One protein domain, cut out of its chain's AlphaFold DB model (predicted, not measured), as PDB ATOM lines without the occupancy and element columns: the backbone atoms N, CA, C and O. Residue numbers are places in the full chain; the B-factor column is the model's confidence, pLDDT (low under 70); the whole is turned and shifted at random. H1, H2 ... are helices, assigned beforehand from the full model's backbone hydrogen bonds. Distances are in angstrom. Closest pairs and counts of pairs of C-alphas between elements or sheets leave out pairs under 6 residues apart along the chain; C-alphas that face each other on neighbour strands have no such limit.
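What this domain is: This is residues 2 to 58 and 97 to 140 of the 338 residues of an uncharacterized protein of Kitasatospora xanthocidica (UniProt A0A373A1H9). One long helix, H4, runs along the longest axis; H2 packs beside it and H3 crosses it steeply. 101 residues are printed, with five named helices, H1 to H5 in order: all helix, compact with a radius of gyration of the C-alphas of 14.4 A, elongated, spanning 51 by 31 by 20 A.

How they stand to each other: Look first at H1, residues 13 to 17, and H2, 20 to 33: they only just touch, only at the corner, with 3 pairs of C-alphas within 8 A, the closest Ala 17 and Ala 23, 5.0 A. H2 touches residues 111 to 122 of H4, residues 97 to 124, at a shallow tilt of 11 degrees, opposite ways; the closest C-alphas are Val 22 and Ala 122, 6.2 A. H3, residues 40 to 54, touches residues 105 to 115 of H4 at a steep tilt of 51 degrees; the closest C-alphas are His 50 and Ala 108, 5.2 A. H5, residues 137 to 140, is close to H3 but not clearly touching, C-alphas 51 and 137 being 6.4 A apart. In H1 to H4 every O i to N i+4 pair is within hydrogen-bond range; H5 is too short for one.

Where its parts are: Find C-alpha 13 at (18.813, 28.947, 87.105), where H1 begins; H2 spans 19.5 A, H3 20.9 A and H4 40.7 A, and H5 ends at C-alpha 140 (14.258, 7.512, 75.139).

The domain as a whole: Residues 59 to 96 are not printed; C-alphas 58 and 97 are 10.3 A apart across this cut. The link from H4 to H5 is long; pLDDT is under 70 in 26 residues, among them 2 to 16.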
ATOM      1  N   ALA A   2      39.635  35.355  79.427       32.81
ATOM      2  CA  ALA A   2      38.258  34.878  79.403       32.81
ATOM      3  C   ALA A   2      38.289  33.394  79.786       32.81
ATOM      4  O   ALA A   2      38.934  32.605  79.103       32.81
ATOM      5  N   LYS A   3      37.672  33.024  80.913       34.06
ATOM      6  CA  LYS A   3      37.405  31.614  81.207       34.06
ATOM      7  C   LYS A   3      36.471  31.108  80.110       34.06
ATOM      8  O   LYS A   3      35.340  31.584  80.025       34.06
ATOM      9  N   ASP A   4      36.933  30.158  79.304       34.56
ATOM     10  CA  ASP A   4      36.064  29.291  78.511       34.56
ATOM     11  C   ASP A   4      35.205  28.478  79.492       34.56
ATOM     12  O   ASP A   4      35.544  27.369  79.903       34.56
ATOM     13  N   LEU A   5      34.111  29.086  79.959       38.91
ATOM     14  CA  LEU A   5      33.097  28.412  80.752       38.91
ATOM     15  C   LEU A   5      32.307  27.530  79.782       38.91
ATOM     16  O   LEU A   5      31.383  27.980  79.103       38.91
ATOM     17  N   HIS A   6      32.706  26.266  79.682       35.06
ATOM     18  CA  HIS A   6      31.849  25.230  79.129       35.06
ATOM     19  C   HIS A   6      30.708  25.001  80.115       35.06
ATOM     20  O   HIS A   6      30.841  24.255  81.081       35.06
ATOM     21  N   VAL A   7      29.600  25.708  79.906       38.47
ATOM     22  CA  VAL A   7      28.371  25.480  80.660       38.47
ATOM     23  C   VAL A   7      27.589  24.400  79.926       38.47
ATOM     24  O   VAL A   7      26.886  24.656  78.945       38.47
ATOM     25  N   THR A   8      27.754  23.162  80.381       40.59
ATOM     26  CA  THR A   8      26.743  22.129  80.182       40.59
ATOM     27  C   THR A   8      25.499  22.607  80.919       40.59
ATOM     28  O   THR A   8      25.573  22.915  82.107       40.59
ATOM     29  N   LEU A   9      24.360  22.738  80.232       43.66
ATOM     30  CA  LEU A   9      23.095  22.852  80.964       43.66
ATOM     31  C   LEU A   9      23.013  21.600  81.868       43.66
ATOM     32  O   LEU A   9      23.231  20.500  81.365       43.66
ATOM     33  N   PRO A  10      22.881  21.752  83.194       47.41
ATOM     34  CA  PRO A  10      22.015  22.705  83.847       47.41
ATOM     35  C   PRO A  10      22.770  23.994  84.127       47.41
ATOM     36  O   PRO A  10      23.700  24.056  84.934       47.41
ATOM     37  N   VAL A  11      22.330  25.077  83.497       51.88
ATOM     38  CA  VAL A  11      22.601  26.366  84.101       51.88
ATOM     39  C   VAL A  11      21.768  26.325  85.369       51.88
ATOM     40  O   VAL A  11      20.541  26.347  85.283       51.88
ATOM     41  N   SER A  12      22.397  26.208  86.538       53.94
ATOM     42  CA  SER A  12      21.691  26.492  87.783       53.94
ATOM     43  C   SER A  12      20.983  27.827  87.557       53.94
ATOM     44  O   SER A  12      21.639  28.804  87.191       53.94
ATOM     45  N   GLY A  13      19.645  27.849  87.632       56.53
ATOM     46  CA  GLY A  13      18.813  28.947  87.105       56.53
ATOM     47  C   GLY A  13      19.257  30.353  87.543       56.53
ATOM     48  O   GLY A  13      18.959  31.339  86.875       56.53
ATOM     49  N   GLY A  14      20.066  30.436  88.604       60.75
ATOM     50  CA  GLY A  14      20.812  31.615  89.029       60.75
ATOM     51  C   GLY A  14      21.710  32.286  87.975       60.75
ATOM     52  O   GLY A  14      21.721  33.512  87.948       60.75
ATOM     53  N   GLN A  15      22.434  31.582  87.087       67.94
ATOM     54  CA  GLN A  15      23.315  32.285  86.124       67.94
ATOM     55  C   GLN A  15      22.549  32.891  84.937       67.94
ATOM     56  O   GLN A  15      22.887  33.985  84.496       67.94
ATOM     57  N   LEU A  16      21.491  32.228  84.447       69.06
ATOM     58  CA  LEU A  16      20.599  32.822  83.438       69.06
ATOM     59  C   LEU A  16      19.803  33.991  84.035       69.06
ATOM     60  O   LEU A  16      19.598  34.995  83.356       69.06
ATOM     61  N   ALA A  17      19.411  33.896  85.311       72.69
ATOM     62  CA  ALA A  17      18.749  34.984  86.031       72.69
ATOM     63  C   ALA A  17      19.669  36.190  86.291       72.69
ATOM     64  O   ALA A  17      19.177  37.312  86.401       72.69
ATOM     65  N   ALA A  18      20.990  35.982  86.361       79.25
ATOM     66  CA  ALA A  18      21.963  37.057  86.547       79.25
ATOM     67  C   ALA A  18      22.103  37.967  85.313       79.25
ATOM     68  O   ALA A  18      22.587  39.092  85.436       79.25
ATOM     69  N   MET A  19      21.669  37.514  84.130       82.69
ATOM     70  CA  MET A  19      21.642  38.341  82.927       82.69
ATOM     71  C   MET A  19      20.289  39.053  82.797       82.69
ATOM     72  O   MET A  19      19.284  38.388  82.533       82.69
ATOM     73  N   PRO A  20      20.230  40.394  82.926       86.75
ATOM     74  CA  PRO A  20      18.963  41.125  82.964       86.75
ATOM     75  C   PRO A  20      18.148  40.940  81.680       86.75
ATOM     76  O   PRO A  20      16.937  40.745  81.748       86.75
ATOM     77  N   GLU A  21      18.809  40.898  80.522       85.19
ATOM     78  CA  GLU A  21      18.152  40.690  79.227       85.19
ATOM     79  C   GLU A  21      17.499  39.305  79.106       85.19
ATOM     80  O   GLU A  21      16.385  39.177  78.595       85.19
ATOM     81  N   VAL A  22      18.175  38.262  79.598       83.75
ATOM     82  CA  VAL A  22      17.667  36.883  79.577       83.75
ATOM     83  C   VAL A  22      16.545  36.722  80.598       83.75
ATOM     84  O   VAL A  22      15.522  36.114  80.293       83.75
ATOM     85  N   ALA A  23      16.697  37.314  81.784       85.62
ATOM     86  CA  ALA A  23      15.672  37.319  82.819       85.62
ATOM     87  C   ALA A  23      14.396  38.048  82.366       85.62
ATOM     88  O   ALA A  23      13.290  37.603  82.676       85.62
ATOM     89  N   GLU A  24      14.520  39.148  81.622       90.12
ATOM     90  CA  GLU A  24      13.371  39.867  81.069       90.12
ATOM     91  C   GLU A  24      12.693  39.070  79.948       90.12
ATOM     92  O   GLU A  24      11.469  38.931  79.938       90.12
ATOM     93  N   ALA A  25      13.468  38.478  79.036       84.31
ATOM     94  CA  ALA A  25      12.926  37.618  77.990       84.31
ATOM     95  C   ALA A  25      12.235  36.373  78.574       84.31
ATOM     96  O   ALA A  25      11.174  35.973  78.091       84.31
ATOM     97  N   ALA A  26      12.785  35.798  79.647       86.06
ATOM     98  CA  ALA A  26      12.175  34.685  80.363       86.06
ATOM     99  C   ALA A  26      10.864  35.101  81.043       86.06
ATOM    100  O   ALA A  26       9.871  34.395  80.896       86.06
ATOM    101  N   ARG A  27      10.809  36.279  81.685       89.50
ATOM    102  CA  ARG A  27       9.559  36.845  82.231       89.50
ATOM    103  C   ARG A  27       8.521  37.128  81.141       89.50
ATOM    104  O   ARG A  27       7.332  36.880  81.333       89.50
ATOM    105  N   ARG A  28       8.942  37.599  79.963       88.62
ATOM    106  CA  ARG A  28       8.047  37.744  78.800       88.62
ATOM    107  C   ARG A  28       7.524  36.390  78.314       88.62
ATOM    108  O   ARG A  28       6.352  36.278  77.974       88.62
ATOM    109  N   ALA A  29       8.358  35.354  78.294       81.56
ATOM    110  CA  ALA A  29       7.917  34.006  77.943       81.56
ATOM    111  C   ALA A  29       6.956  33.420  78.994       81.56
ATOM    112  O   ALA A  29       5.968  32.788  78.630       81.56
ATOM    113  N   GLU A  30       7.200  33.676  80.279       88.81
ATOM    114  CA  GLU A  30       6.326  33.270  81.380       88.81
ATOM    115  C   GLU A  30       4.958  33.957  81.297       88.81
ATOM    116  O   GLU A  30       3.932  33.291  81.362       88.81
ATOM    117  N   THR A  31       4.924  35.268  81.054       90.31
ATOM    118  CA  THR A  31       3.665  36.018  80.898       90.31
ATOM    119  C   THR A  31       2.887  35.620  79.643       90.31
ATOM    120  O   THR A  31       1.665  35.516  79.692       90.31
ATOM    121  N   LEU A  32       3.569  35.370  78.519       83.94
ATOM    122  CA  LEU A  32       2.913  35.003  77.259       83.94
ATOM    123  C   LEU A  32       2.480  33.535  77.194       83.94
ATOM    124  O   LEU A  32       1.496  33.226  76.522       83.94
ATOM    125  N   TYR A  33       3.224  32.626  77.829       83.44
ATOM    126  CA  TYR A  33       3.046  31.183  77.648       83.44
ATOM    127  C   TYR A  33       2.808  30.407  78.946       83.44
ATOM    128  O   TYR A  33       2.555  29.207  78.870       83.44
ATOM    129  N   GLY A  34       2.891  31.043  80.116       86.94
ATOM    130  CA  GLY A  34       2.702  30.398  81.419       86.94
ATOM    131  C   GLY A  34       3.800  29.395  81.787       86.94
ATOM    132  O   GLY A  34       3.543  28.474  82.556       86.94
ATOM    133  N   VAL A  35       5.000  29.512  81.203       84.31
ATOM    134  CA  VAL A  35       6.102  28.553  81.404       84.31
ATOM    135  C   VAL A  35       7.354  29.260  81.920       84.31
ATOM    136  O   VAL A  35       7.923  30.112  81.238       84.31
ATOM    137  N   THR A  36       7.817  28.853  83.103       87.19
ATOM    138  CA  THR A  36       9.038  29.341  83.758       87.19
ATOM    139  C   THR A  36      10.282  28.657  83.190       87.19
ATOM    140  O   THR A  36      10.851  27.744  83.780       87.19
ATOM    141  N   LEU A  37      10.742  29.124  82.027       81.56
ATOM    142  CA  LEU A  37      11.909  28.558  81.326       81.56
ATOM    143  C   LEU A  37      13.254  28.735  82.066       81.56
ATOM    144  O   LEU A  37      14.257  28.185  81.624       81.56
ATOM    145  N   LEU A  38      13.282  29.488  83.174       83.62
ATOM    146  CA  LEU A  38      14.435  29.595  84.081       83.62
ATOM    147  C   LEU A  38      14.566  28.394  85.031       83.62
ATOM    148  O   LEU A  38      15.627  28.202  85.620       83.62
ATOM    149  N   ASN A  39      13.498  27.609  85.202       84.31
ATOM    150  CA  ASN A  39      13.550  26.363  85.951       84.31
ATOM    151  C   ASN A  39      14.051  25.247  85.023       84.31
ATOM    152  O   ASN A  39      13.424  24.956  84.002       84.31
ATOM    153  N   ASP A  40      15.174  24.630  85.388       80.38
ATOM    154  CA  ASP A  40      15.840  23.607  84.582       80.38
ATOM    155  C   ASP A  40      14.943  22.382  84.334       80.38
ATOM    156  O   ASP A  40      14.861  21.895  83.207       80.38
ATOM    157  N   ASP A  41      14.145  21.965  85.324       83.56
ATOM    158  CA  ASP A  41      13.191  20.860  85.167       83.56
ATOM    159  C   ASP A  41      12.095  21.194  84.150       83.56
ATOM    160  O   ASP A  41      11.652  20.342  83.372       83.56
ATOM    161  N   VAL A  42      11.649  22.451  84.130       85.44
ATOM    162  CA  VAL A  42      10.636  22.930  83.184       85.44
ATOM    163  C   VAL A  42      11.229  23.009  81.779       85.44
ATOM    164  O   VAL A  42      10.610  22.522  80.832       85.44
ATOM    165  N   ALA A  43      12.437  23.559  81.635       82.88
ATOM    166  CA  ALA A  43      13.154  23.620  80.365       82.88
ATOM    167  C   ALA A  43      13.411  22.215  79.794       82.88
ATOM    168  O   ALA A  43      13.062  21.942  78.640       82.88
ATOM    169  N   ARG A  44      13.916  21.292  80.622       84.88
ATOM    170  CA  ARG A  44      14.125  19.884  80.271       84.88
ATOM    171  C   ARG A  44      12.826  19.221  79.821       84.88
ATOM    172  O   ARG A  44      12.786  18.610  78.754       84.88
ATOM    173  N   ASN A  45      11.739  19.389  80.576       86.44
ATOM    174  CA  ASN A  45      10.433  18.839  80.212       86.44
ATOM    175  C   ASN A  45       9.902  19.408  78.892       86.44
ATOM    176  O   ASN A  45       9.311  18.666  78.108       86.44
ATOM    177  N   VAL A  46      10.116  20.697  78.607       86.56
ATOM    178  CA  VAL A  46       9.738  21.311  77.325       86.56
ATOM    179  C   VAL A  46      10.513  20.681  76.166       86.56
ATOM    180  O   VAL A  46       9.894  20.323  75.161       86.56
ATOM    181  N   VAL A  47      11.830  20.504  76.308       84.69
ATOM    182  CA  VAL A  47      12.684  19.889  75.279       84.69
ATOM    183  C   VAL A  47      12.293  18.429  75.050       84.69
ATOM    184  O   VAL A  47      11.965  18.070  73.919       84.69
ATOM    185  N   ILE A  48      12.216  17.617  76.109       84.94
ATOM    186  CA  ILE A  48      11.831  16.197  76.022       84.94
ATOM    187  C   ILE A  48      10.435  16.057  75.405       84.94
ATOM    188  O   ILE A  48      10.229  15.269  74.481       84.94
ATOM    189  N   LYS A  49       9.460  16.852  75.865       87.19
ATOM    190  CA  LYS A  49       8.088  16.825  75.335       87.19
ATOM    191  C   LYS A  49       8.038  17.232  73.866       87.19
ATOM    192  O   LYS A  49       7.232  16.666  73.129       87.19
ATOM    193  N   HIS A  50       8.854  18.194  73.433       86.06
ATOM    194  CA  HIS A  50       8.944  18.566  72.024       86.06
ATOM    195  C   HIS A  50       9.540  17.430  71.191       86.06
ATOM    196  O   HIS A  50       8.887  16.992  70.246       86.06
ATOM    197  N   MET A  51      10.702  16.901  71.584       82.75
ATOM    198  CA  MET A  51      11.405  15.834  70.858       82.75
ATOM    199  C   MET A  51      10.555  14.567  70.738       82.75
ATOM    200  O   MET A  51      10.360  14.050  69.637       82.75
ATOM    201  N   ARG A  52       9.933  14.127  71.840       83.19
ATOM    202  CA  ARG A  52       9.027  12.969  71.847       83.19
ATOM    203  C   ARG A  52       7.847  13.147  70.891       83.19
ATOM    204  O   ARG A  52       7.448  12.206  70.211       83.19
ATOM    205  N   LYS A  53       7.277  14.354  70.821       83.62
ATOM    206  CA  LYS A  53       6.145  14.656  69.929       83.62
ATOM    207  C   LYS A  53       6.549  14.909  68.484       83.62
ATOM    208  O   LYS A  53       5.708  14.795  67.598       83.62
ATOM    209  N   GLN A  54       7.802  15.275  68.236       77.62
ATOM    210  CA  GLN A  54       8.305  15.485  66.884       77.62
ATOM    211  C   GLN A  54       8.459  14.150  66.143       77.62
ATOM    212  O   GLN A  54       8.145  14.084  64.960       77.62
ATOM    213  N   GLY A  55       8.839  13.083  66.859       70.31
ATOM    214  CA  GLY A  55       8.907  11.717  66.321       70.31
ATOM    215  C   GLY A  55       7.559  10.994  66.200       70.31
ATOM    216  O   GLY A  55       7.464   9.994  65.491       70.31
ATOM    217  N   GLN A  56       6.499  11.482  66.855       77.06
ATOM    218  CA  GLN A  56       5.159  10.913  66.701       77.06
ATOM    219  C   GLN A  56       4.520  11.420  65.404       77.06
ATOM    220  O   GLN A  56       4.199  12.601  65.243       77.06
ATOM    221  N   GLN A  57       4.374  10.493  64.461       65.88
ATOM    222  CA  GLN A  57       3.737  10.723  63.173       65.88
ATOM    223  C   GLN A  57       2.234  10.974  63.373       65.88
ATOM    224  O   GLN A  57       1.572  10.216  64.084       65.88
ATOM    225  N   ASP A  58       1.687  12.016  62.736       76.38
ATOM    226  CA  ASP A  58       0.281  12.437  62.858       76.38
ATOM    227  C   ASP A  58      -0.665  11.504  62.059       76.38
ATOM    228  O   ASP A  58      -1.455  11.932  61.221       76.38
ATOM    229  N   ARG A  97      -8.984  12.615  68.672       88.56
ATOM    230  CA  ARG A  97      -7.740  12.304  69.383       88.56
ATOM    231  C   ARG A  97      -6.520  12.877  68.656       88.56
ATOM    232  O   ARG A  97      -5.649  13.442  69.317       88.56
ATOM    233  N   GLY A  98      -6.485  12.787  67.326       85.75
ATOM    234  CA  GLY A  98      -5.477  13.426  66.474       85.75
ATOM    235  C   GLY A  98      -5.441  14.946  66.633       85.75
ATOM    236  O   GLY A  98      -4.384  15.511  66.915       85.75
ATOM    237  N   MET A  99      -6.601  15.607  66.594       78.94
ATOM    238  CA  MET A  99      -6.716  17.057  66.791       78.94
ATOM    239  C   MET A  99      -6.186  17.507  68.158       78.94
ATOM    240  O   MET A  99      -5.409  18.463  68.245       78.94
ATOM    241  N   ASN A 100      -6.545  16.791  69.228       83.62
ATOM    242  CA  ASN A 100      -6.031  17.067  70.572       83.62
ATOM    243  C   ASN A 100      -4.512  16.860  70.650       83.62
ATOM    244  O   ASN A 100      -3.800  17.646  71.281       83.62
ATOM    245  N   HIS A 101      -4.001  15.829  69.974       84.75
ATOM    246  CA  HIS A 101      -2.569  15.569  69.902       84.75
ATOM    247  C   HIS A 101      -1.819  16.696  69.177       84.75
ATOM    248  O   HIS A 101      -0.827  17.207  69.707       84.75
ATOM    249  N   SER A 102      -2.339  17.140  68.029       79.75
ATOM    250  CA  SER A 102      -1.795  18.238  67.224       79.75
ATOM    251  C   SER A 102      -1.759  19.554  68.004       79.75
ATOM    252  O   SER A 102      -0.717  20.206  68.072       79.75
ATOM    253  N   SER A 103      -2.841  19.904  68.712       82.19
ATOM    254  CA  SER A 103      -2.869  21.077  69.600       82.19
ATOM    255  C   SER A 103      -1.759  21.011  70.654       82.19
ATOM    256  O   SER A 103      -0.968  21.944  70.832       82.19
ATOM    257  N   ALA A 104      -1.608  19.853  71.293       85.31
ATOM    258  CA  ALA A 104      -0.594  19.665  72.313       85.31
ATOM    259  C   ALA A 104       0.841  19.588  71.737       85.31
ATOM    260  O   ALA A 104       1.801  19.785  72.488       85.31
ATOM    261  N   LYS A 105       1.018  19.259  70.450       82.88
ATOM    262  CA  LYS A 105       2.292  19.317  69.704       82.88
ATOM    263  C   LYS A 105       2.632  20.755  69.312       82.88
ATOM    264  O   LYS A 105       3.781  21.173  69.469       82.88
ATOM    265  N   ASN A 106       1.632  21.536  68.915       81.62
ATOM    266  CA  ASN A 106       1.766  22.963  68.635       81.62
ATOM    267  C   ASN A 106       2.157  23.732  69.900       81.62
ATOM    268  O   ASN A 106       3.143  24.463  69.873       81.62
ATOM    269  N   SER A 107       1.482  23.492  71.029       82.62
ATOM    270  CA  SER A 107       1.867  24.069  72.328       82.62
ATOM    271  C   SER A 107       3.312  23.709  72.699       82.62
ATOM    272  O   SER A 107       4.110  24.604  72.968       82.62
ATOM    273  N   ALA A 108       3.707  22.430  72.611       86.25
ATOM    274  CA  ALA A 108       5.090  22.023  72.883       86.25
ATOM    275  C   ALA A 108       6.105  22.716  71.951       86.25
ATOM    276  O   ALA A 108       7.170  23.136  72.396       86.25
ATOM    277  N   SER A 109       5.760  22.890  70.673       83.44
ATOM    278  CA  SER A 109       6.599  23.588  69.689       83.44
ATOM    279  C   SER A 109       6.738  25.080  69.980       83.44
ATOM    280  O   SER A 109       7.811  25.644  69.767       83.44
ATOM    281  N   VAL A 110       5.684  25.729  70.480       82.75
ATOM    282  CA  VAL A 110       5.721  27.137  70.897       82.75
ATOM    283  C   VAL A 110       6.641  27.308  72.106       82.75
ATOM    284  O   VAL A 110       7.545  28.141  72.054       82.75
ATOM    285  N   HIS A 111       6.494  26.478  73.144       85.81
ATOM    286  CA  HIS A 111       7.369  26.534  74.321       85.81
ATOM    287  C   HIS A 111       8.832  26.248  73.962       85.81
ATOM    288  O   HIS A 111       9.724  26.975  74.393       85.81
ATOM    289  N   PHE A 112       9.083  25.251  73.109       86.12
ATOM    290  CA  PHE A 112      10.430  24.957  72.623       86.12
ATOM    291  C   PHE A 112      11.011  26.117  71.804       86.12
ATOM    292  O   PHE A 112      12.171  26.476  71.964       86.12
ATOM    293  N   THR A 113      10.199  26.767  70.966       83.25
ATOM    294  CA  THR A 113      10.618  27.969  70.226       83.25
ATOM    295  C   THR A 113      11.027  29.099  71.168       83.25
ATOM    296  O   THR A 113      12.062  29.723  70.945       83.25
ATOM    297  N   ALA A 114      10.233  29.358  72.211       81.62
ATOM    298  CA  ALA A 114      10.556  30.365  73.215       81.62
ATOM    299  C   ALA A 114      11.873  30.026  73.933       81.62
ATOM    300  O   ALA A 114      12.731  30.894  74.072       81.62
ATOM    301  N   TYR A 115      12.075  28.753  74.283       84.06
ATOM    302  CA  TYR A 115      13.315  28.264  74.882       84.06
ATOM    303  C   TYR A 115      14.544  28.482  73.982       84.06
ATOM    304  O   TYR A 115      15.536  29.058  74.422       84.06
ATOM    305  N   ILE A 116      14.471  28.123  72.695       83.44
ATOM    306  CA  ILE A 116      15.558  28.384  71.734       83.44
ATOM    307  C   ILE A 116      15.814  29.890  71.570       83.44
ATOM    308  O   ILE A 116      16.966  30.305  71.427       83.44
ATOM    309  N   GLY A 117      14.767  30.719  71.625       81.88
ATOM    310  CA  GLY A 117      14.897  32.177  71.631       81.88
ATOM    311  C   GLY A 117      15.746  32.673  72.806       81.88
ATOM    312  O   GLY A 117      16.691  33.432  72.593       81.88
ATOM    313  N   LEU A 118      15.477  32.169  74.015       82.69
ATOM    314  CA  LEU A 118      16.263  32.488  75.212       82.69
ATOM    315  C   LEU A 118      17.721  32.044  75.076       82.69
ATOM    316  O   LEU A 118      18.622  32.839  75.335       82.69
ATOM    317  N   LEU A 119      17.963  30.816  74.606       82.56
ATOM    318  CA  LEU A 119      19.323  30.313  74.379       82.56
ATOM    319  C   LEU A 119      20.083  31.153  73.349       82.56
ATOM    320  O   LEU A 119      21.276  31.408  73.504       82.56
ATOM    321  N   THR A 120      19.396  31.610  72.304       80.31
ATOM    322  CA  THR A 120      19.992  32.464  71.271       80.31
ATOM    323  C   THR A 120      20.376  33.827  71.845       80.31
ATOM    324  O   THR A 120      21.462  34.327  71.557       80.31
ATOM    325  N   GLN A 121      19.525  34.424  72.684       81.88
ATOM    326  CA  GLN A 121      19.805  35.706  73.333       81.88
ATOM    327  C   GLN A 121      20.947  35.589  74.346       81.88
ATOM    328  O   GLN A 121      21.875  36.392  74.331       81.88
ATOM    329  N   ALA A 122      20.949  34.527  75.145       80.81
ATOM    330  CA  ALA A 122      22.030  34.258  76.076       80.81
ATOM    331  C   ALA A 122      23.367  33.997  75.344       80.81
ATOM    332  O   ALA A 122      24.422  34.438  75.800       80.81
ATOM    333  N   ARG A 123      23.333  33.372  74.153       82.81
ATOM    334  CA  ARG A 123      24.518  33.213  73.292       82.81
ATOM    335  C   ARG A 123      25.055  34.548  72.781       82.81
ATOM    336  O   ARG A 123      26.268  34.731  72.733       82.81
ATOM    337  N   ARG A 124      24.174  35.495  72.438       80.62
ATOM    338  CA  ARG A 124      24.576  36.868  72.072       80.62
ATOM    339  C   ARG A 124      25.231  37.606  73.238       80.62
ATOM    340  O   ARG A 124      26.153  38.375  73.007       80.62
ATOM    341  N   ALA A 125      24.823  37.307  74.471       81.75
ATOM    342  CA  ALA A 125      25.449  37.818  75.688       81.75
ATOM    343  C   ALA A 125      26.778  37.112  76.054       81.75
ATOM    344  O   ALA A 125      27.346  37.368  77.113       81.75
ATOM    345  N   GLY A 126      27.292  36.228  75.190       83.12
ATOM    346  CA  GLY A 126      28.593  35.576  75.352       83.12
ATOM    347  C   GLY A 126      28.566  34.245  76.105       83.12
ATOM    348  O   GLY A 126      29.624  33.653  76.314       83.12
ATOM    349  N   LEU A 127      27.393  33.734  76.485       80.31
ATOM    350  CA  LEU A 127      27.287  32.419  77.118       80.31
ATOM    351  C   LEU A 127      27.329  31.302  76.061       80.31
ATOM    352  O   LEU A 127      26.610  31.325  75.059       80.31
ATOM    353  N   ARG A 128      28.172  30.290  76.277       74.38
ATOM    354  CA  ARG A 128      28.186  29.074  75.453       74.38
ATOM    355  C   ARG A 128      27.279  28.028  76.093       74.38
ATOM    356  O   ARG A 128      27.403  27.760  77.280       74.38
ATOM    357  N   PHE A 129      26.401  27.428  75.290       69.31
ATOM    358  CA  PHE A 129      25.472  26.383  75.725       69.31
ATOM    359  C   PHE A 129      25.631  25.150  74.856       69.31
ATOM    360  O   PHE A 129      25.673  25.261  73.625       69.31
ATOM    361  N   GLN A 130      25.628  23.990  75.498       68.38
ATOM    362  CA  GLN A 130      25.485  22.697  74.849       68.38
ATOM    363  C   GLN A 130      24.205  22.054  75.385       68.38
ATOM    364  O   GLN A 130      24.037  21.945  76.600       68.38
ATOM    365  N   ILE A 131      23.271  21.709  74.491       67.00
ATOM    366  CA  ILE A 131      22.078  20.944  74.875       67.00
ATOM    367  C   ILE A 131      22.573  19.533  75.191       67.00
ATOM    368  O   ILE A 131      23.206  18.935  74.313       67.00
ATOM    369  N   PRO A 132      22.331  19.013  76.404       70.62
ATOM    370  CA  PRO A 132      22.783  17.680  76.746       70.62
ATOM    371  C   PRO A 132      22.143  16.657  75.810       70.62
ATOM    372  O   PRO A 132      20.945  16.725  75.513       70.62
ATOM    373  N   THR A 133      22.944  15.726  75.302       65.88
ATOM    374  CA  THR A 133      22.468  14.684  74.381       65.88
ATOM    375  C   THR A 133      21.418  13.793  75.049       65.88
ATOM    376  O   THR A 133      20.496  13.322  74.387       65.88
ATOM    377  N   GLU A 134      21.459  13.671  76.382       71.88
ATOM    378  CA  GLU A 134      20.461  12.978  77.202       71.88
ATOM    379  C   GLU A 134      19.103  13.699  77.317       71.88
ATOM    380  O   GLU A 134      18.225  13.259  78.060       71.88
ATOM    381  N   TRP A 135      18.893  14.825  76.629       68.38
ATOM    382  CA  TRP A 135      17.567  15.448  76.493       68.38
ATOM    383  C   TRP A 135      16.901  15.130  75.142       68.38
ATOM    384  O   TRP A 135      15.734  15.473  74.938       68.38
ATOM    385  N   GLY A 136      17.628  14.497  74.211       62.69
ATOM    386  CA  GLY A 136      17.159  14.144  72.869       62.69
ATOM    387  C   GLY A 136      16.490  12.769  72.775       62.69
ATOM    388  O   GLY A 136      16.285  12.080  73.772       62.69
ATOM    389  N   ALA A 137      16.174  12.346  71.545       54.34
ATOM    390  CA  ALA A 137      15.636  11.012  71.249       54.34
ATOM    391  C   ALA A 137      16.521   9.877  71.794       54.34
ATOM    392  O   ALA A 137      16.011   8.801  72.091       54.34
ATOM    393  N   ASP A 138      17.815  10.142  71.986       50.78
ATOM    394  CA  ASP A 138      18.779   9.207  72.557       50.78
ATOM    395  C   ASP A 138      18.559   8.936  74.048       50.78
ATOM    396  O   ASP A 138      19.055   7.940  74.541       50.78
ATOM    397  N   ALA A 139      17.780   9.739  74.778       56.03
ATOM    398  CA  ALA A 139      17.404   9.413  76.156       56.03
ATOM    399  C   ALA A 139      16.255   8.405  76.225       56.03
ATOM    400  O   ALA A 139      16.304   7.465  77.018       56.03
ATOM    401  N   ASP A 140      15.258   8.557  75.345       47.00
ATOM    402  CA  ASP A 140      14.258   7.512  75.139       47.00
ATOM    403  C   ASP A 140      14.992   6.266  74.578       47.00
ATOM    404  O   ASP A 140      14.857   5.185  75.143       47.00
TER     405      ASP A 140